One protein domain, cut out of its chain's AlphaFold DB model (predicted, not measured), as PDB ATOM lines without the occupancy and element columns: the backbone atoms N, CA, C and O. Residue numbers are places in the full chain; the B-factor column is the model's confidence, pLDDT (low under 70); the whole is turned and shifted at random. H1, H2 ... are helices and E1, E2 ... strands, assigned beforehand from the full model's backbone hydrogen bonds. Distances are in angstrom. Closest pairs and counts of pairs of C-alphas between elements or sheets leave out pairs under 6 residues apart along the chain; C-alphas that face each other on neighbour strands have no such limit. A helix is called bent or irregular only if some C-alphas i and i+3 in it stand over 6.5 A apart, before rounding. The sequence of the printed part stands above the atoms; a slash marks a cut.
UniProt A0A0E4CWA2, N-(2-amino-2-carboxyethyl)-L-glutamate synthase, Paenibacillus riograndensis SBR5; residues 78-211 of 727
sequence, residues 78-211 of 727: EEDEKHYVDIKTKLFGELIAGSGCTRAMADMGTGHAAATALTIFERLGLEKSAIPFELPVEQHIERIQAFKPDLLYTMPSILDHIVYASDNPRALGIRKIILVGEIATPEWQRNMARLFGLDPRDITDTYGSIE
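Overview. This is residues 78 to 211 of the 727 residues of the protein "N-(2-amino-2-carboxyethyl)-L-glutamate synthase" of Paenibacillus riograndensis SBR5 (UniProt A0A0E4CWA2). A twisted sheet of five strands makes the core, with helices packed over both of its faces, three layers in all: H1 and H2 over one face, H3, H4 and H6 over the other. The sheet curls round H2, while the long helix H1 packs on it with residues 88 to 96 alone; short H5 touches H3 and H6. The printed part has 134 residues, with six named helices and five named strands in the order H1 E1 H2 E2 H3 E3 H4 H5 E4 H6 E5; the sheet runs E2 E1 E3 E4 E5, all parallel. The class is mixed, and the whole is compact, with a radius of gyration of the C-alphas of 13.8 A and spans of 44 by 30 by 27 A.

Arrangement. E2, residues 127 to 132, and E5, residues 203 to 209, are edge strands; E1, residues 103 to 108, E3, residues 151 to 154, and E4, residues 176 to 180, are inner. Within hydrogen-bond range are N 104 and O 127 for E2 and E1, 2.8 A; N 105 and O 151 for E1 and E3, 2.9 A; N 152 and O 176 for E3 and E4, 2.9 A; N 204 and O 177 for E4 and E5, 2.9 A. H1, residues 78 to 96, has a height over the sheet of 10.5 A. H2, residues 112 to 123, is on the same face and irregular: C-alphas 115 and 118 are 7.5 A apart. H1 touches H2 with residues 85 to 89 alone, at a steep tilt of 63 degrees, the same way; the closest C-alphas are those of Thr 89 and Ile 120, 5.4 A. On the opposite face, H3, residues 137 to 147, runs along the strands, at 12 degrees to E2 on the local plane. It touches H4, residues 156 to 165, about perpendicular at 89 degrees, closest at the C-alphas of Val 137 and Ile 162, 6.3 A. H6, residues 186 to 196, on the same face, comes closest to E5 at the C-alphas of Gln 189 and Ile 203, 6.2 A. H5, residues 169 to 172, is not on the sheet; it touches H6, closest at the C-alphas of Arg 170 and Phe 196, 4.6 A, and only just touches H3, with 3 pairs of C-alphas within 8 A, the closest Gln 145 and Leu 172, 5.6 A. E1, H2, E2, then E3, H4 H5, E4, and E4, H6, E5 are strand-helix-strand units, parallel neighbour strands with helices between; E2, H3, E3 is a split one, with E1 between its strands, and the four crossovers are right-handed. Every O i to N i+4 pair is within hydrogen-bond range in H1, H3, H4 and H6, and 6 of 8 are in H2; H5 is too short for such a pair.

Along the chain. H1 begins at C-alpha 78 (124.428, 137.071, 200.451) and is 26.6 A long. E5 is 19.6 A long and ends at C-alpha 209 (122.451, 153.314, 207.862). E2 measures 17.4 A, E1 16.6 A, E4 13.4 A and E3 9.6 A; H2 measures 16.7 A, H6 15.3 A, H3 15.2 A, H4 14.4 A and H5 5.6 A.

Size, cuts and confidence. The two C-alphas farthest apart are those of Glu 79 and Asp 167, 44.6 A. The printed part has no cut, and no link is long. The mean pLDDT of the printed part is 89.5; residues 109 to 110 are under 70.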
ATOM      1  N   GLU A  78     123.596 137.823 199.495       92.56
ATOM      2  CA  GLU A  78     124.428 137.071 200.451       92.56
ATOM      3  C   GLU A  78     125.835 137.679 200.612       92.56
ATOM      4  O   GLU A  78     126.407 137.685 201.702       92.56
ATOM      5  N   GLU A  79     126.386 138.227 199.527       92.69
ATOM      6  CA  GLU A  79     127.675 138.918 199.530       92.69
ATOM      7  C   GLU A  79     127.610 140.233 200.323       92.69
ATOM      8  O   GLU A  79     128.497 140.509 201.133       92.69
ATOM      9  N   ASP A  80     126.531 141.007 200.164       93.88
ATOM     10  CA  ASP A  80     126.299 142.224 200.948       93.88
ATOM     11  C   ASP A  80     126.197 141.927 202.452       93.88
ATOM     12  O   ASP A  80     126.772 142.643 203.276       93.88
ATOM     13  N   GLU A  81     125.474 140.863 202.813       93.19
ATOM     14  CA  GLU A  81     125.345 140.391 204.196       93.19
ATOM     15  C   GLU A  81     126.697 140.004 204.782       93.19
ATOM     16  O   GLU A  81     127.066 140.435 205.880       93.19
ATOM     17  N   LYS A  82     127.474 139.222 204.026       93.50
ATOM     18  CA  LYS A  82     128.807 138.793 204.435       93.50
ATOM     19  C   LYS A  82     129.722 139.992 204.671       93.50
ATOM     20  O   LYS A  82     130.319 140.073 205.742       93.50
ATOM     21  N   HIS A  83     129.784 140.941 203.735       92.88
ATOM     22  CA  HIS A  83     130.604 142.144 203.887       92.88
ATOM     23  C   HIS A  83     130.199 142.975 205.105       92.88
ATOM     24  O   HIS A  83     131.065 143.429 205.855       92.88
ATOM     25  N   TYR A  84     128.898 143.151 205.347       92.44
ATOM     26  CA  TYR A  84     128.427 143.874 206.525       92.44
ATOM     27  C   TYR A  84     128.886 143.212 207.828       92.44
ATOM     28  O   TYR A  84     129.417 143.887 208.718       92.44
ATOM     29  N   VAL A  85     128.701 141.892 207.936       94.00
ATOM     30  CA  VAL A  85     129.105 141.124 209.117       94.00
ATOM     31  C   VAL A  85     130.622 141.144 209.279       94.00
ATOM     32  O   VAL A  85     131.085 141.343 210.399       94.00
ATOM     33  N   ASP A  86     131.403 141.002 208.207       94.50
ATOM     34  CA  ASP A  86     132.871 141.036 208.249       94.50
ATOM     35  C   ASP A  86     133.382 142.390 208.769       94.50
ATOM     36  O   ASP A  86     134.186 142.433 209.705       94.50
ATOM     37  N   ILE A  87     132.856 143.501 208.236       92.69
ATOM     38  CA  ILE A  87     133.225 144.863 208.655       92.69
ATOM     39  C   ILE A  87     132.875 145.091 210.129       92.69
ATOM     40  O   ILE A  87     133.717 145.572 210.891       92.69
ATOM     41  N   LYS A  88     131.655 144.738 210.562       93.19
ATOM     42  CA  LYS A  88     131.263 144.904 211.972       93.19
ATOM     43  C   LYS A  88     132.028 143.978 212.908       93.19
ATOM     44  O   LYS A  88     132.397 144.425 213.986       93.19
ATOM     45  N   THR A  89     132.280 142.732 212.516       95.75
ATOM     46  CA  THR A  89     133.046 141.771 213.326       95.75
ATOM     47  C   THR A  89     134.459 142.288 213.551       95.75
ATOM     48  O   THR A  89     134.911 142.326 214.692       95.75
ATOM     49  N   LYS A  90     135.133 142.765 212.497       94.62
ATOM     50  CA  LYS A  90     136.459 143.380 212.614       94.62
ATOM     51  C   LYS A  90     136.435 144.580 213.563       94.62
ATOM     52  O   LYS A  90     137.211 144.613 214.510       94.62
ATOM     53  N   LEU A  91     135.506 145.516 213.347       93.25
ATOM     54  CA  LEU A  91     135.369 146.704 214.190       93.25
ATOM     55  C   LEU A  91     135.113 146.334 215.657       93.25
ATOM     56  O   LEU A  91     135.778 146.844 216.547       93.25
ATOM     57  N   PHE A  92     134.168 145.436 215.929       95.25
ATOM     58  CA  PHE A  92     133.836 145.037 217.297       95.25
ATOM     59  C   PHE A  92     135.017 144.333 217.956       95.25
ATOM     60  O   PHE A  92     135.311 144.624 219.109       95.25
ATOM     61  N   GLY A  93     135.717 143.471 217.214       95.69
ATOM     62  CA  GLY A  93     136.941 142.819 217.667       95.69
ATOM     63  C   GLY A  93     138.020 143.821 218.075       95.69
ATOM     64  O   GLY A  93     138.605 143.665 219.141       95.69
ATOM     65  N   GLU A  94     138.234 144.877 217.286       92.44
ATOM     66  CA  GLU A  94     139.155 145.972 217.622       92.44
ATOM     67  C   GLU A  94     138.704 146.731 218.883       92.44
ATOM     68  O   GLU A  94     139.518 146.995 219.766       92.44
ATOM     69  N   LEU A  95     137.406 147.030 219.014       91.88
ATOM     70  CA  LEU A  95     136.854 147.786 220.148       91.88
ATOM     71  C   LEU A  95     136.874 147.021 221.478       91.88
ATOM     72  O   LEU A  95     136.995 147.634 222.542       91.88
ATOM     73  N   ILE A  96     136.749 145.693 221.437       94.56
ATOM     74  CA  ILE A  96     136.784 144.842 222.636       94.56
ATOM     75  C   ILE A  96     138.144 144.173 222.855       94.56
ATOM     76  O   ILE A  96     138.304 143.431 223.829       94.56
ATOM     77  N   ALA A  97     139.132 144.416 221.992       91.88
ATOM     78  CA  ALA A  97     140.461 143.831 222.120       91.88
ATOM     79  C   ALA A  97     141.057 144.122 223.508       91.88
ATOM     80  O   ALA A  97     141.025 145.248 223.999       91.88
ATOM     81  N   GLY A  98     141.567 143.084 224.176       88.50
ATOM     82  CA  GLY A  98     142.157 143.203 225.515       88.50
ATOM     83  C   GLY A  98     141.168 143.453 226.665       88.50
ATOM     84  O   GLY A  98     141.592 143.476 227.814       88.50
ATOM     85  N   SER A  99     139.862 143.585 226.401       88.88
ATOM     86  CA  SER A  99     138.850 143.813 227.451       88.88
ATOM     87  C   SER A  99     138.459 142.548 228.229       88.88
ATOM     88  O   SER A  99     137.879 142.634 229.310       88.88
ATOM     89  N   GLY A 100     138.739 141.363 227.674       90.88
ATOM     90  CA  GLY A 100     138.334 140.081 228.252       90.88
ATOM     91  C   GLY A 100     136.817 139.859 228.279       90.88
ATOM     92  O   GLY A 100     136.347 139.121 229.143       90.88
ATOM     93  N   CYS A 101     136.046 140.525 227.411       94.50
ATOM     94  CA  CYS A 101     134.615 140.255 227.239       94.50
ATOM     95  C   CYS A 101     134.398 138.810 226.775       94.50
ATOM     96  O   CYS A 101     135.046 138.364 225.829       94.50
ATOM     97  N   THR A 102     133.472 138.098 227.411       96.31
ATOM     98  CA  THR A 102     133.072 136.735 227.031       96.31
ATOM     99  C   THR A 102     131.579 136.633 226.742       96.31
ATOM    100  O   THR A 102     131.165 135.695 226.067       96.31
ATOM    101  N   ARG A 103     130.771 137.600 227.195       97.75
ATOM    102  CA  ARG A 103     129.310 137.604 227.051       97.75
ATOM    103  C   ARG A 103     128.835 138.908 226.423       97.75
ATOM    104  O   ARG A 103     129.184 139.989 226.896       97.75
ATOM    105  N   ALA A 104     128.018 138.821 225.384       97.62
ATOM    106  CA  ALA A 104     127.494 139.963 224.651       97.62
ATOM    107  C   ALA A 104     125.973 139.905 224.514       97.62
ATOM    108  O   ALA A 104     125.383 138.858 224.237       97.62
ATOM    109  N   MET A 105     125.337 141.059 224.680       97.19
ATOM    110  CA  MET A 105     123.896 141.213 224.551       97.19
ATOM    111  C   MET A 105     123.556 142.346 223.589       97.19
ATOM    112  O   MET A 105     124.125 143.433 223.667       97.19
ATOM    113  N   ALA A 106     122.617 142.083 222.683       95.44
ATOM    114  CA  ALA A 106     122.041 143.092 221.807       95.44
ATOM    115  C   ALA A 106     120.708 143.580 222.376       95.44
ATOM    116  O   ALA A 106     119.816 142.776 222.640       95.44
ATOM    117  N   ASP A 107     120.561 144.890 222.522       89.88
ATOM    118  CA  ASP A 107     119.344 145.528 223.011       89.88
ATOM    119  C   ASP A 107     118.998 146.718 222.110       89.88
ATOM    120  O   ASP A 107     119.461 147.839 222.325       89.88
ATOM    121  N   MET A 108     118.292 146.450 221.006       79.88
ATOM    122  CA  MET A 108     118.009 147.454 219.977       79.88
ATOM    123  C   MET A 108     116.824 147.108 219.077       79.88
ATOM    124  O   MET A 108     116.384 145.965 218.982       79.88
ATOM    125  N   GLY A 109     116.332 148.136 218.378       69.75
ATOM    126  CA  GLY A 109     115.162 148.061 217.505       69.75
ATOM    127  C   GLY A 109     115.282 147.162 216.270       69.75
ATOM    128  O   GLY A 109     116.347 146.675 215.923       69.75
ATOM    129  N   THR A 110     114.190 147.024 215.510       62.97
ATOM    130  CA  THR A 110     114.202 146.307 214.218       62.97
ATOM    131  C   THR A 110     115.153 146.945 213.195       62.97
ATOM    132  O   THR A 110     115.119 148.168 213.005       62.97
ATOM    133  N   GLY A 111     115.894 146.129 212.443       75.81
ATOM    134  CA  GLY A 111     116.723 146.571 211.319       75.81
ATOM    135  C   GLY A 111     117.874 145.607 211.037       75.81
ATOM    136  O   GLY A 111     118.007 144.583 211.703       75.81
ATOM    137  N   HIS A 112     118.722 145.961 210.071       82.94
ATOM    138  CA  HIS A 112     119.859 145.126 209.669       82.94
ATOM    139  C   HIS A 112     120.863 144.890 210.808       82.94
ATOM    140  O   HIS A 112     121.299 143.764 211.030       82.94
ATOM    141  N   ALA A 113     121.140 145.925 211.608       84.38
ATOM    142  CA  ALA A 113     122.014 145.832 212.778       84.38
ATOM    143  C   ALA A 113     121.521 144.816 213.824       84.38
ATOM    144  O   ALA A 113     122.327 144.073 214.372       84.38
ATOM    145  N   ALA A 114     120.211 144.762 214.079       84.25
ATOM    146  CA  ALA A 114     119.631 143.804 215.018       84.25
ATOM    147  C   ALA A 114     119.620 142.382 214.451       84.25
ATOM    148  O   ALA A 114     119.939 141.434 215.163       84.25
ATOM    149  N   ALA A 115     119.310 142.238 213.157       85.62
ATOM    150  CA  ALA A 115     119.276 140.944 212.478       85.62
ATOM    151  C   ALA A 115     120.646 140.242 212.447       85.62
ATOM    152  O   ALA A 115     120.712 139.017 212.438       85.62
ATOM    153  N   THR A 116     121.736 141.010 212.462       91.12
ATOM    154  CA  THR A 116     123.111 140.500 212.332       91.12
ATOM    155  C   THR A 116     123.891 140.457 213.649       91.12
ATOM    156  O   THR A 116     124.950 139.829 213.702       91.12
ATOM    157  N   ALA A 117     123.390 141.078 214.726       93.69
ATOM    158  CA  ALA A 117     124.119 141.229 215.990       93.69
ATOM    159  C   ALA A 117     124.575 139.889 216.594       93.69
ATOM    160  O   ALA A 117     125.742 139.733 216.949       93.69
ATOM    161  N   LEU A 118     123.679 138.898 216.659       95.06
ATOM    162  CA  LEU A 118     124.001 137.580 217.216       95.06
ATOM    163  C   LEU A 118     125.066 136.846 216.390       95.06
ATOM    164  O   LEU A 118     125.944 136.200 216.958       95.06
ATOM    165  N   THR A 119     125.027 136.978 215.064       95.38
ATOM    166  CA  THR A 119     126.036 136.404 214.163       95.38
ATOM    167  C   THR A 119     127.406 137.044 214.383       95.38
ATOM    168  O   THR A 119     128.421 136.352 214.383       95.38
ATOM    169  N   ILE A 120     127.452 138.361 214.608       96.19
ATOM    170  CA  ILE A 120     128.695 139.080 214.915       96.19
ATOM    171  C   ILE A 120     129.280 138.585 216.245       96.19
ATOM    172  O   ILE A 120     130.463 138.261 216.307       96.19
ATOM    173  N   PHE A 121     128.459 138.464 217.292       97.38
ATOM    174  CA  PHE A 121     128.911 137.963 218.597       97.38
ATOM    175  C   PHE A 121     129.442 136.532 218.526       97.38
ATOM    176  O   PHE A 121     130.481 136.230 219.106       97.38
ATOM    177  N   GLU A 122     128.777 135.671 217.759       96.69
ATOM    178  CA  GLU A 122     129.229 134.302 217.519       96.69
ATOM    179  C   GLU A 122     130.598 134.246 216.839       96.69
ATOM    180  O   GLU A 122     131.466 133.495 217.276       96.69
ATOM    181  N   ARG A 123     130.828 135.073 215.812       97.19
ATOM    182  CA  ARG A 123     132.128 135.138 215.125       97.19
ATOM    183  C   ARG A 123     133.254 135.673 216.007       97.19
ATOM    184  O   ARG A 123     134.413 135.357 215.758       97.19
ATOM    185  N   LEU A 124     132.916 136.456 217.028       96.50
ATOM    186  CA  LEU A 124     133.851 136.921 218.054       96.50
ATOM    187  C   LEU A 124     134.065 135.899 219.182       96.50
ATOM    188  O   LEU A 124     134.871 136.153 220.073       96.50
ATOM    189  N   GLY A 125     133.365 134.760 219.162       96.06
ATOM    190  CA  GLY A 125     133.462 133.730 220.197       96.06
ATOM    191  C   GLY A 125     132.786 134.108 221.520       96.06
ATOM    192  O   GLY A 125     133.188 133.602 222.565       96.06
ATOM    193  N   LEU A 126     131.789 134.998 221.493       97.00
ATOM    194  CA  LEU A 126     131.082 135.477 222.683       97.00
ATOM    195  C   LEU A 126     129.803 134.665 222.935       97.00
ATOM    196  O   LEU A 126     129.058 134.343 222.004       97.00
ATOM    197  N   GLU A 127     129.494 134.397 224.205       97.56
ATOM    198  CA  GLU A 127     128.157 133.966 224.618       97.56
ATOM    199  C   GLU A 127     127.165 135.076 224.258       97.56
ATOM    200  O   GLU A 127     127.378 136.237 224.605       97.56
ATOM    201  N   LYS A 128     126.095 134.743 223.536       96.75
ATOM    202  CA  LYS A 128     125.252 135.731 222.853       96.75
ATOM    203  C   LYS A 128     123.812 135.709 223.354       96.75
ATOM    204  O   LYS A 128     123.213 134.645 223.495       96.75
ATOM    205  N   SER A 129     123.238 136.891 223.551       95.56
ATOM    206  CA  SER A 129     121.821 137.077 223.870       95.56
ATOM    207  C   SER A 129     121.257 138.324 223.186       95.56
ATOM    208  O   SER A 129     122.004 139.203 222.750       95.56
ATOM    209  N   ALA A 130     119.935 138.405 223.061       93.50
ATOM    210  CA  ALA A 130     119.250 139.577 222.531       93.50
ATOM    211  C   ALA A 130     117.954 139.865 223.297       93.50
ATOM    212  O   ALA A 130     117.252 138.950 223.739       93.50
ATOM    213  N   ILE A 131     117.627 141.148 223.419       89.00
ATOM    214  CA  ILE A 131     116.396 141.650 224.021       89.00
ATOM    215  C   ILE A 131     115.545 142.286 222.909       89.00
ATOM    216  O   ILE A 131     116.037 143.158 222.191       89.00
ATOM    217  N   PRO A 132     114.280 141.857 222.727       81.62
ATOM    218  CA  PRO A 132     113.336 142.575 221.877       81.62
ATOM    219  C   PRO A 132     113.081 143.972 222.446       81.62
ATOM    220  O   PRO A 132     112.671 144.098 223.596       81.62
ATOM    221  N   PHE A 133     113.294 145.011 221.642       73.31
ATOM    222  CA  PHE A 133     113.158 146.399 222.096       73.31
ATOM    223  C   PHE A 133     111.726 146.802 222.481       73.31
ATOM    224  O   PHE A 133     111.518 147.866 223.055       73.31
ATOM    225  N   GLU A 134     110.719 146.020 222.084       73.75
ATOM    226  CA  GLU A 134     109.317 146.277 222.412       73.75
ATOM    227  C   GLU A 134     108.976 145.966 223.873       73.75
ATOM    228  O   GLU A 134     107.860 146.266 224.307       73.75
ATOM    229  N   LEU A 135     109.894 145.345 224.617       77.81
ATOM    230  CA  LEU A 135     109.667 145.018 226.013       77.81
ATOM    231  C   LEU A 135     109.698 146.280 226.897       77.81
ATOM    232  O   LEU A 135     110.374 147.259 226.582       77.81
ATOM    233  N   PRO A 136     108.961 146.280 228.021       78.50
ATOM    234  CA  PRO A 136     109.100 147.311 229.047       78.50
ATOM    235  C   PRO A 136     110.537 147.380 229.578       78.50
ATOM    236  O   PRO A 136     111.191 146.344 229.710       78.50
ATOM    237  N   VAL A 137     111.020 148.579 229.920       78.81
ATOM    238  CA  VAL A 137     112.411 148.802 230.365       78.81
ATOM    239  C   VAL A 137     112.777 147.970 231.599       78.81
ATOM    240  O   VAL A 137     113.910 147.514 231.732       78.81
ATOM    241  N   GLU A 138     111.810 147.682 232.463       84.00
ATOM    242  CA  GLU A 138     111.980 146.823 233.632       84.00
ATOM    243  C   GLU A 138     112.408 145.410 233.207       84.00
ATOM    244  O   GLU A 138     113.345 144.845 233.767       84.00
ATOM    245  N   GLN A 139     111.815 144.877 232.134       85.56
ATOM    246  CA  GLN A 139     112.197 143.574 231.581       85.56
ATOM    247  C   GLN A 139     113.555 143.609 230.874       85.56
ATOM    248  O   GLN A 139     114.238 142.584 230.812       85.56
ATOM    249  N   HIS A 140     113.969 144.762 230.336       89.50
ATOM    250  CA  HIS A 140     115.332 144.921 229.827       89.50
ATOM    251  C   HIS A 140     116.334 144.782 230.976       89.50
ATOM    252  O   HIS A 140     117.258 143.974 230.893       89.50
ATOM    253  N   ILE A 141     116.104 145.509 232.073       90.19
ATOM    254  CA  ILE A 141     116.939 145.466 233.279       90.19
ATOM    255  C   ILE A 141     117.002 144.044 233.843       90.19
ATOM    256  O   ILE A 141     118.100 143.535 234.061       90.19
ATOM    257  N   GLU A 142     115.863 143.368 234.010       91.06
ATOM    258  CA  GLU A 142     115.807 141.982 234.495       91.06
ATOM    259  C   GLU A 142     116.640 141.031 233.625       91.06
ATOM    260  O   GLU A 142     117.408 140.211 234.135       91.06
ATOM    261  N   ARG A 143     116.540 141.150 232.296       92.94
ATOM    262  CA  ARG A 143     117.300 140.307 231.362       92.94
ATOM    263  C   ARG A 143     118.789 140.615 231.379       92.94
ATOM    264  O   ARG A 143     119.586 139.679 231.328       92.94
ATOM    265  N   ILE A 144     119.169 141.887 231.485       94.69
ATOM    266  CA  ILE A 144     120.569 142.294 231.646       94.69
ATOM    267  C   ILE A 144     121.113 141.750 232.970       94.69
ATOM    268  O   ILE A 144     122.211 141.209 232.990       94.69
ATOM    269  N   GLN A 145     120.353 141.798 234.062       93.69
ATOM    270  CA  GLN A 145     120.771 141.254 235.360       93.69
ATOM    271  C   GLN A 145     120.887 139.726 235.360       93.69
ATOM    272  O   GLN A 145     121.799 139.179 235.984       93.69
ATOM    273  N   ALA A 146     119.989 139.033 234.657       94.31
ATOM    274  CA  ALA A 146     120.019 137.581 234.524       94.31
ATOM    275  C   ALA A 146     121.180 137.118 233.633       94.31
ATOM    276  O   ALA A 146     121.913 136.191 233.980       94.31
ATOM    277  N   PHE A 147     121.371 137.777 232.489       96.19
ATOM    278  CA  PHE A 147     122.405 137.416 231.527       96.19
ATOM    279  C   PHE A 147     123.764 138.035 231.839       96.19
ATOM    280  O   PHE A 147     124.747 137.499 231.373       96.19
ATOM    281  N   LYS A 148     123.879 139.112 232.617       94.75
ATOM    282  CA  LYS A 148     125.140 139.809 232.953       94.75
ATOM    283  C   LYS A 148     126.105 139.939 231.760       94.75
ATOM    284  O   LYS A 148     127.167 139.307 231.775       94.75
ATOM    285  N   PRO A 149     125.724 140.673 230.699       96.69
ATOM    286  CA  PRO A 149     126.592 140.870 229.548       96.69
ATOM    287  C   PRO A 149     127.814 141.719 229.910       96.69
ATOM    288  O   PRO A 149     127.686 142.741 230.577       96.69
ATOM    289  N   ASP A 150     128.981 141.346 229.389       97.12
ATOM    290  CA  ASP A 150     130.171 142.199 229.428       97.12
ATOM    291  C   ASP A 150     130.079 143.312 228.385       97.12
ATOM    292  O   ASP A 150     130.418 144.462 228.659       97.12
ATOM    293  N   LEU A 151     129.607 142.950 227.189       97.62
ATOM    294  CA  LEU A 151     129.388 143.845 226.063       97.62
ATOM    295  C   LEU A 151     127.889 144.068 225.863       97.62
ATOM    296  O   LEU A 151     127.159 143.134 225.523       97.62
ATOM    297  N   LEU A 152     127.443 145.316 225.990       97.25
ATOM    298  CA  LEU A 152     126.099 145.728 225.600       97.25
ATOM    299  C   LEU A 152     126.149 146.466 224.257       97.25
ATOM    300  O   LEU A 152     126.768 147.520 224.131       97.25
ATOM    301  N   TYR A 153     125.487 145.923 223.243       96.31
ATOM    302  CA  TYR A 153     125.299 146.587 221.956       96.31
ATOM    303  C   TYR A 153     123.885 147.168 221.920       96.31
ATOM    304  O   TYR A 153     122.915 146.409 221.922       96.31
ATOM    305  N   THR A 154     123.743 148.495 221.935       93.69
ATOM    306  CA  THR A 154     122.440 149.144 222.169       93.69
ATOM    307  C   THR A 154     122.304 150.517 221.501       93.69
ATOM    308  O   THR A 154     123.206 150.978 220.804       93.69
ATOM    309  N   MET A 155     121.149 151.161 221.663       87.81
ATOM    310  CA  MET A 155     120.869 152.523 221.201       87.81
ATOM    311  C   MET A 155     120.962 153.510 222.378       87.81
ATOM    312  O   MET A 155     120.546 153.158 223.484       87.81
ATOM    313  N   PRO A 156     121.418 154.757 222.164       84.50
ATOM    314  CA  PRO A 156     121.430 155.783 223.207       84.50
ATOM    315  C   PRO A 156     120.096 155.961 223.949       84.50
ATOM    316  O   PRO A 156     120.090 155.981 225.173       84.50
ATOM    317  N   SER A 157     118.959 156.015 223.242       74.88
ATOM    318  CA  SER A 157     117.620 156.091 223.867       74.88
ATOM    319  C   SER A 157     117.308 154.943 224.825       74.88
ATOM    320  O   SER A 157     116.667 155.159 225.852       74.88
ATOM    321  N   ILE A 158     117.737 153.724 224.495       81.12
ATOM    322  CA  ILE A 158     117.533 152.552 225.351       81.12
ATOM    323  C   ILE A 158     118.386 152.685 226.607       81.12
ATOM    324  O   ILE A 158     117.899 152.457 227.714       81.12
ATOM    325  N   LEU A 159     119.636 153.119 226.446       86.75
ATOM    326  CA  LEU A 159     120.546 153.311 227.566       86.75
ATOM    327  C   LEU A 159     120.049 154.398 228.530       86.75
ATOM    328  O   LEU A 159     120.077 154.187 229.741       86.75
ATOM    329  N   ASP A 160     119.519 155.506 228.004       79.31
ATOM    330  CA  ASP A 160     118.890 156.557 228.811       79.31
ATOM    331  C   ASP A 160     117.710 156.003 229.633       79.31
ATOM    332  O   ASP A 160     117.576 156.314 230.817       79.31
ATOM    333  N   HIS A 161     116.876 155.137 229.041       75.69
ATOM    334  CA  HIS A 161     115.767 154.493 229.752       75.69
ATOM    335  C   HIS A 161     116.257 153.530 230.842       75.69
ATOM    336  O   HIS A 161     115.722 153.548 231.950       75.69
ATOM    337  N   ILE A 162     117.280 152.718 230.559       84.31
ATOM    338  CA  ILE A 162     117.873 151.791 231.536       84.31
ATOM    339  C   ILE A 162     118.431 152.563 232.731       84.31
ATOM    340  O   ILE A 162     118.172 152.189 233.871       84.31
ATOM    341  N   VAL A 163     119.166 153.651 232.489       82.06
ATOM    342  CA  VAL A 163     119.685 154.519 233.556       82.06
ATOM    343  C   VAL A 163     118.550 155.120 234.371       82.06
ATOM    344  O   VAL A 163     118.646 155.181 235.591       82.06
ATOM    345  N   TYR A 164     117.481 155.566 233.711       70.19
ATOM    346  CA  TYR A 164     116.351 156.185 234.393       70.19
ATOM    347  C   TYR A 164     115.602 155.198 235.298       70.19
ATOM    348  O   TYR A 164     115.176 155.579 236.385       70.19
ATOM    349  N   ALA A 165     115.444 153.951 234.856       75.75
ATOM    350  CA  ALA A 165     114.718 152.915 235.584       75.75
ATOM    351  C   ALA A 165     115.598 152.105 236.559       75.75
ATOM    352  O   ALA A 165     115.076 151.294 237.320       75.75
ATOM    353  N   SER A 166     116.923 152.290 236.545       79.75
ATOM    354  CA  SER A 166     117.856 151.556 237.405       79.75
ATOM    355  C   SER A 166     118.386 152.425 238.543       79.75
ATOM    356  O   SER A 166     119.111 153.390 238.314       79.75
ATOM    357  N   ASP A 167     118.130 152.010 239.786       74.94
ATOM    358  CA  ASP A 167     118.676 152.668 240.985       74.94
ATOM    359  C   ASP A 167     120.216 152.622 241.050       74.94
ATOM    360  O   ASP A 167     120.854 153.467 241.681       74.94
ATOM    361  N   ASN A 168     120.833 151.624 240.406       84.31
ATOM    362  CA  ASN A 168     122.283 151.456 240.358       84.31
ATOM    363  C   ASN A 168     122.730 150.791 239.040       84.31
ATOM    364  O   ASN A 168     122.950 149.574 239.012       84.31
ATOM    365  N   PRO A 169     122.952 151.571 237.964       88.12
ATOM    366  CA  PRO A 169     123.397 151.040 236.674       88.12
ATOM    367  C   PRO A 169     124.708 150.243 236.749       88.12
ATOM    368  O   PRO A 169     124.907 149.301 235.985       88.12
ATOM    369  N   ARG A 170     125.586 150.547 237.718       92.38
ATOM    370  CA  ARG A 170     126.851 149.815 237.929       92.38
ATOM    371  C   ARG A 170     126.628 148.351 238.305       92.38
ATOM    372  O   ARG A 170     127.457 147.499 237.994       92.38
ATOM    373  N   ALA A 171     125.509 148.038 238.959       90.00
ATOM    374  CA  ALA A 171     125.175 146.673 239.360       90.00
ATOM    375  C   ALA A 171     124.833 145.759 238.169       90.00
ATOM    376  O   ALA A 171     124.791 144.540 238.333       90.00
ATOM    377  N   LEU A 172     124.622 146.323 236.973       91.31
ATOM    378  CA  LEU A 172     124.344 145.566 235.750       91.31
ATOM    379  C   LEU A 172     125.574 144.816 235.213       91.31
ATOM    380  O   LEU A 172     125.418 143.911 234.399       91.31
ATOM    381  N   GLY A 173     126.783 145.149 235.686       90.19
ATOM    382  CA  GLY A 173     128.010 144.404 235.374       90.19
ATOM    383  C   GLY A 173     128.538 144.585 233.948       90.19
ATOM    384  O   GLY A 173     129.441 143.856 233.543       90.19
ATOM    385  N   ILE A 174     127.997 145.549 233.202       95.81
ATOM    386  CA  ILE A 174     128.442 145.895 231.848       95.81
ATOM    387  C   ILE A 174     129.860 146.467 231.921       95.81
ATOM    388  O   ILE A 174     130.155 147.262 232.809       95.81
ATOM    389  N   ARG A 175     130.728 146.069 230.984       95.19
ATOM    390  CA  ARG A 175     132.133 146.508 230.886       95.19
ATOM    391  C   ARG A 175     132.429 147.305 229.619       95.19
ATOM    392  O   ARG A 175     133.332 148.129 229.617       95.19
ATOM    393  N   LYS A 176     131.695 147.042 228.539       97.06
ATOM    394  CA  LYS A 176     131.810 147.727 227.249       97.06
ATOM    395  C   LYS A 176     130.424 148.007 226.687       97.06
ATOM    396  O   LYS A 176     129.530 147.164 226.776       97.06
ATOM    397  N   ILE A 177     130.262 149.164 226.059       97.44
ATOM    398  CA  ILE A 177     129.043 149.555 225.357       97.44
ATOM    399  C   ILE A 177     129.409 149.960 223.932       97.44
ATOM    400  O   ILE A 177     130.249 150.828 223.709       97.44
ATOM    401  N   ILE A 178     128.752 149.348 222.954       96.75
ATOM    402  CA  ILE A 178     128.812 149.803 221.565       96.75
ATOM    403  C   ILE A 178     127.445 150.383 221.221       96.75
ATOM    404  O   ILE A 178     126.419 149.729 221.417       96.75
ATOM    405  N   LEU A 179     127.424 151.615 220.722       94.19
ATOM    406  CA  LEU A 179     126.188 152.301 220.366       94.19
ATOM    407  C   LEU A 179     125.899 152.149 218.876       94.19
ATOM    408  O   LEU A 179     126.806 152.002 218.050       94.19
ATOM    409  N   VAL A 180     124.619 152.185 218.527       89.12
ATOM    410  CA  VAL A 180     124.150 152.204 217.144       89.12
ATOM    411  C   VAL A 180     122.887 153.039 216.997       89.12
ATOM    412  O   VAL A 180     122.060 153.148 217.902       89.12
ATOM    413  N   GLY A 181     122.690 153.558 215.790       81.62
ATOM    414  CA  GLY A 181     121.442 154.170 215.363       81.62
ATOM    415  C   GLY A 181     121.429 155.667 215.621       81.62
ATOM    416  O   GLY A 181     121.522 156.437 214.670       81.62
ATOM    417  N   GLU A 182     121.271 156.072 216.877       78.81
ATOM    418  CA  GLU A 182     121.296 157.487 217.264       78.81
ATOM    419  C   GLU A 182     122.739 157.909 217.539       78.81
ATOM    420  O   GLU A 182     123.487 157.160 218.161       78.81
ATOM    421  N   ILE A 183     123.121 159.100 217.074       81.06
ATOM    422  CA  ILE A 183     124.446 159.659 217.344       81.06
ATOM    423  C   ILE A 183     124.526 160.068 218.810       81.06
ATOM    424  O   ILE A 183     123.627 160.740 219.320       81.06
ATOM    425  N   ALA A 184     125.614 159.679 219.467       82.12
ATOM    426  CA  ALA A 184     125.878 160.020 220.855       82.12
ATOM    427  C   ALA A 184     127.016 161.034 220.954       82.12
ATOM    428  O   ALA A 184     128.139 160.758 220.530       82.12
ATOM    429  N   THR A 185     126.743 162.190 221.558       81.75
ATOM    430  CA  THR A 185     127.771 163.211 221.798       81.75
ATOM    431  C   THR A 185     128.871 162.676 222.727       81.75
ATOM    432  O   THR A 185     128.583 161.845 223.595       81.75
ATOM    433  N   PRO A 186     130.133 163.126 222.595       83.12
ATOM    434  CA  PRO A 186     131.205 162.731 223.515       83.12
ATOM    435  C   PRO A 186     130.865 163.006 224.991       83.12
ATOM    436  O   PRO A 186     131.237 162.246 225.878       83.12
ATOM    437  N   GLU A 187     130.128 164.075 225.261       77.81
ATOM    438  CA  GLU A 187     129.641 164.508 226.566       77.81
ATOM    439  C   GLU A 187     128.589 163.534 227.096       77.81
ATOM    440  O   GLU A 187     128.715 163.069 228.230       77.81
ATOM    441  N   TRP A 188     127.612 163.145 226.263       85.06
ATOM    442  CA  TRP A 188     126.650 162.096 226.610       85.06
ATOM    443  C   TRP A 188     127.374 160.781 226.926       85.06
ATOM    444  O   TRP A 188     127.084 160.151 227.943       85.06
ATOM    445  N   GLN A 189     128.371 160.396 226.119       88.50
ATOM    446  CA  GLN A 189     129.174 159.190 226.357       88.50
ATOM    447  C   GLN A 189     129.924 159.270 227.694       88.50
ATOM    448  O   GLN A 189     129.886 158.316 228.469       88.50
ATOM    449  N   ARG A 190     130.549 160.412 228.020       86.81
ATOM    450  CA  ARG A 190     131.219 160.631 229.317       86.81
ATOM    451  C   ARG A 190     130.251 160.525 230.493       86.81
ATOM    452  O   ARG A 190     130.574 159.884 231.494       86.81
ATOM    453  N   ASN A 191     129.063 161.115 230.376       82.50
ATOM    454  CA  ASN A 191     128.050 161.041 231.424       82.50
ATOM    455  C   ASN A 191     127.548 159.602 231.628       82.50
ATOM    456  O   ASN A 191     127.493 159.120 232.760       82.50
ATOM    457  N   MET A 192     127.261 158.881 230.541       87.69
ATOM    458  CA  MET A 192     126.872 157.472 230.614       87.69
ATOM    459  C   MET A 192     127.980 156.617 231.222       87.69
ATOM    460  O   MET A 192     127.714 155.826 232.124       87.69
ATOM    461  N   ALA A 193     129.233 156.829 230.823       92.25
ATOM    462  CA  ALA A 193     130.363 156.114 231.399       92.25
ATOM    463  C   ALA A 193     130.427 156.315 232.920       92.25
ATOM    464  O   ALA A 193     130.468 155.347 233.676       92.25
ATOM    465  N   ARG A 194     130.274 157.553 233.405       89.75
ATOM    466  CA  ARG A 194     130.219 157.863 234.844       89.75
ATOM    467  C   ARG A 194     129.098 157.113 235.579       89.75
ATOM    468  O   ARG A 194     129.328 156.601 236.684       89.75
ATOM    469  N   LEU A 195     127.903 157.050 234.989       86.88
ATOM    470  CA  LEU A 195     126.722 156.389 235.562       86.88
ATOM    471  C   LEU A 195     126.902 154.868 235.658       86.88
ATOM    472  O   LEU A 195     126.635 154.288 236.711       86.88
ATOM    473  N   PHE A 196     127.443 154.241 234.611       92.56
ATOM    474  CA  PHE A 196     127.765 152.809 234.592       92.56
ATOM    475  C   PHE A 196     129.075 152.462 235.316       92.56
ATOM    476  O   PHE A 196     129.328 151.292 235.587       92.56
ATOM    477  N   GLY A 197     129.877 153.459 235.707       92.69
ATOM    478  CA  GLY A 197     131.178 153.238 236.344       92.69
ATOM    479  C   GLY A 197     132.249 152.743 235.368       92.69
ATOM    480  O   GLY A 197     133.120 151.976 235.766       92.69
ATOM    481  N   LEU A 198     132.154 153.170 234.113       94.81
ATOM    482  CA  LEU A 198     133.045 152.850 233.003       94.81
ATOM    483  C   LEU A 198     134.007 154.007 232.705       94.81
ATOM    484  O   LEU A 198     133.756 155.152 233.094       94.81
ATOM    485  N   ASP A 199     135.075 153.724 231.959       94.06
ATOM    486  CA  ASP A 199     135.849 154.765 231.284       94.06
ATOM    487  C   ASP A 199     135.081 155.235 230.032       94.06
ATOM    488  O   ASP A 199     134.437 154.420 229.369       94.06
ATOM    489  N   PRO A 200     135.120 156.523 229.644       91.44
ATOM    490  CA  PRO A 200     134.513 156.973 228.391       91.44
ATOM    491  C   PRO A 200     134.950 156.160 227.162       91.44
ATOM    492  O   PRO A 200     134.142 155.946 226.262       91.44
ATOM    493  N   ARG A 201     136.183 155.632 227.151       92.81
ATOM    494  CA  ARG A 201     136.722 154.746 226.100       92.81
ATOM    495  C   ARG A 201     136.035 153.378 226.031       92.81
ATOM    496  O   ARG A 201     136.252 152.631 225.076       92.81
ATOM    497  N   ASP A 202     135.240 153.020 227.034       95.38
ATOM    498  CA  ASP A 202     134.443 151.794 227.058       95.38
ATOM    499  C   ASP A 202     133.089 151.953 226.364       95.38
ATOM    500  O   ASP A 202     132.424 150.946 226.121       95.38
ATOM    501  N   ILE A 203     132.694 153.182 226.017       96.25
ATOM    502  CA  ILE A 203     131.474 153.485 225.271       96.25
ATOM    503  C   ILE A 203     131.865 154.022 223.896       96.25
ATOM    504  O   ILE A 203     132.403 155.118 223.795       96.25
ATOM    505  N   THR A 204     131.583 153.281 222.826       95.25
ATOM    506  CA  THR A 204     131.949 153.707 221.466       95.25
ATOM    507  C   THR A 204     130.732 153.819 220.569       95.25
ATOM    508  O   THR A 204     129.993 152.852 220.378       95.25
ATOM    509  N   ASP A 205     130.561 154.995 219.967       94.00
ATOM    510  CA  ASP A 205     129.511 155.236 218.986       94.00
ATOM    511  C   ASP A 205     129.863 154.684 217.598       94.00
ATOM    512  O   ASP A 205     130.984 154.852 217.104       94.00
ATOM    513  N   THR A 206     128.887 154.037 216.955       93.44
ATOM    514  CA  THR A 206     128.989 153.578 215.567       93.44
ATOM    515  C   THR A 206     127.880 154.197 214.725       93.44
ATOM    516  O   THR A 206     126.688 153.966 214.931       93.44
ATOM    517  N   TYR A 207     128.289 154.966 213.720       91.75
ATOM    518  CA  TYR A 207     127.395 155.597 212.765       91.75
ATOM    519  C   TYR A 207     127.170 154.678 211.565       91.75
ATOM    520  O   TYR A 207     128.111 154.175 210.942       91.75
ATOM    521  N   GLY A 208     125.905 154.459 211.220       89.69
ATOM    522  CA  GLY A 208     125.526 153.608 210.103       89.69
ATOM    523  C   GLY A 208     124.102 153.851 209.625       89.69
ATOM    524  O   GLY A 208     123.293 154.484 210.300       89.69
ATOM    525  N   SER A 209     123.791 153.307 208.453       88.12
ATOM    526  CA  SER A 209     122.451 153.314 207.862       88.12
ATOM    527  C   SER A 209     122.071 151.919 207.372       88.12
ATOM    528  O   SER A 209     122.929 151.055 207.211       88.12
ATOM    529  N   ILE A 210     120.778 151.675 207.141       86.31
ATOM    530  CA  ILE A 210     120.333 150.402 206.546       86.31
ATOM    531  C   ILE A 210     120.696 150.373 205.056       86.31
ATOM    532  O   ILE A 210     120.864 149.312 204.486       86.31
ATOM    533  N   GLU A 211     120.820 151.530 204.412       90.50
ATOM    534  CA  GLU A 211     121.230 151.654 203.019       90.50
ATOM    535  C   GLU A 211     122.684 151.194 202.818       90.50
ATOM    536  O   GLU A 211     122.963 150.318 201.996       90.50
TER     537      GLU A 211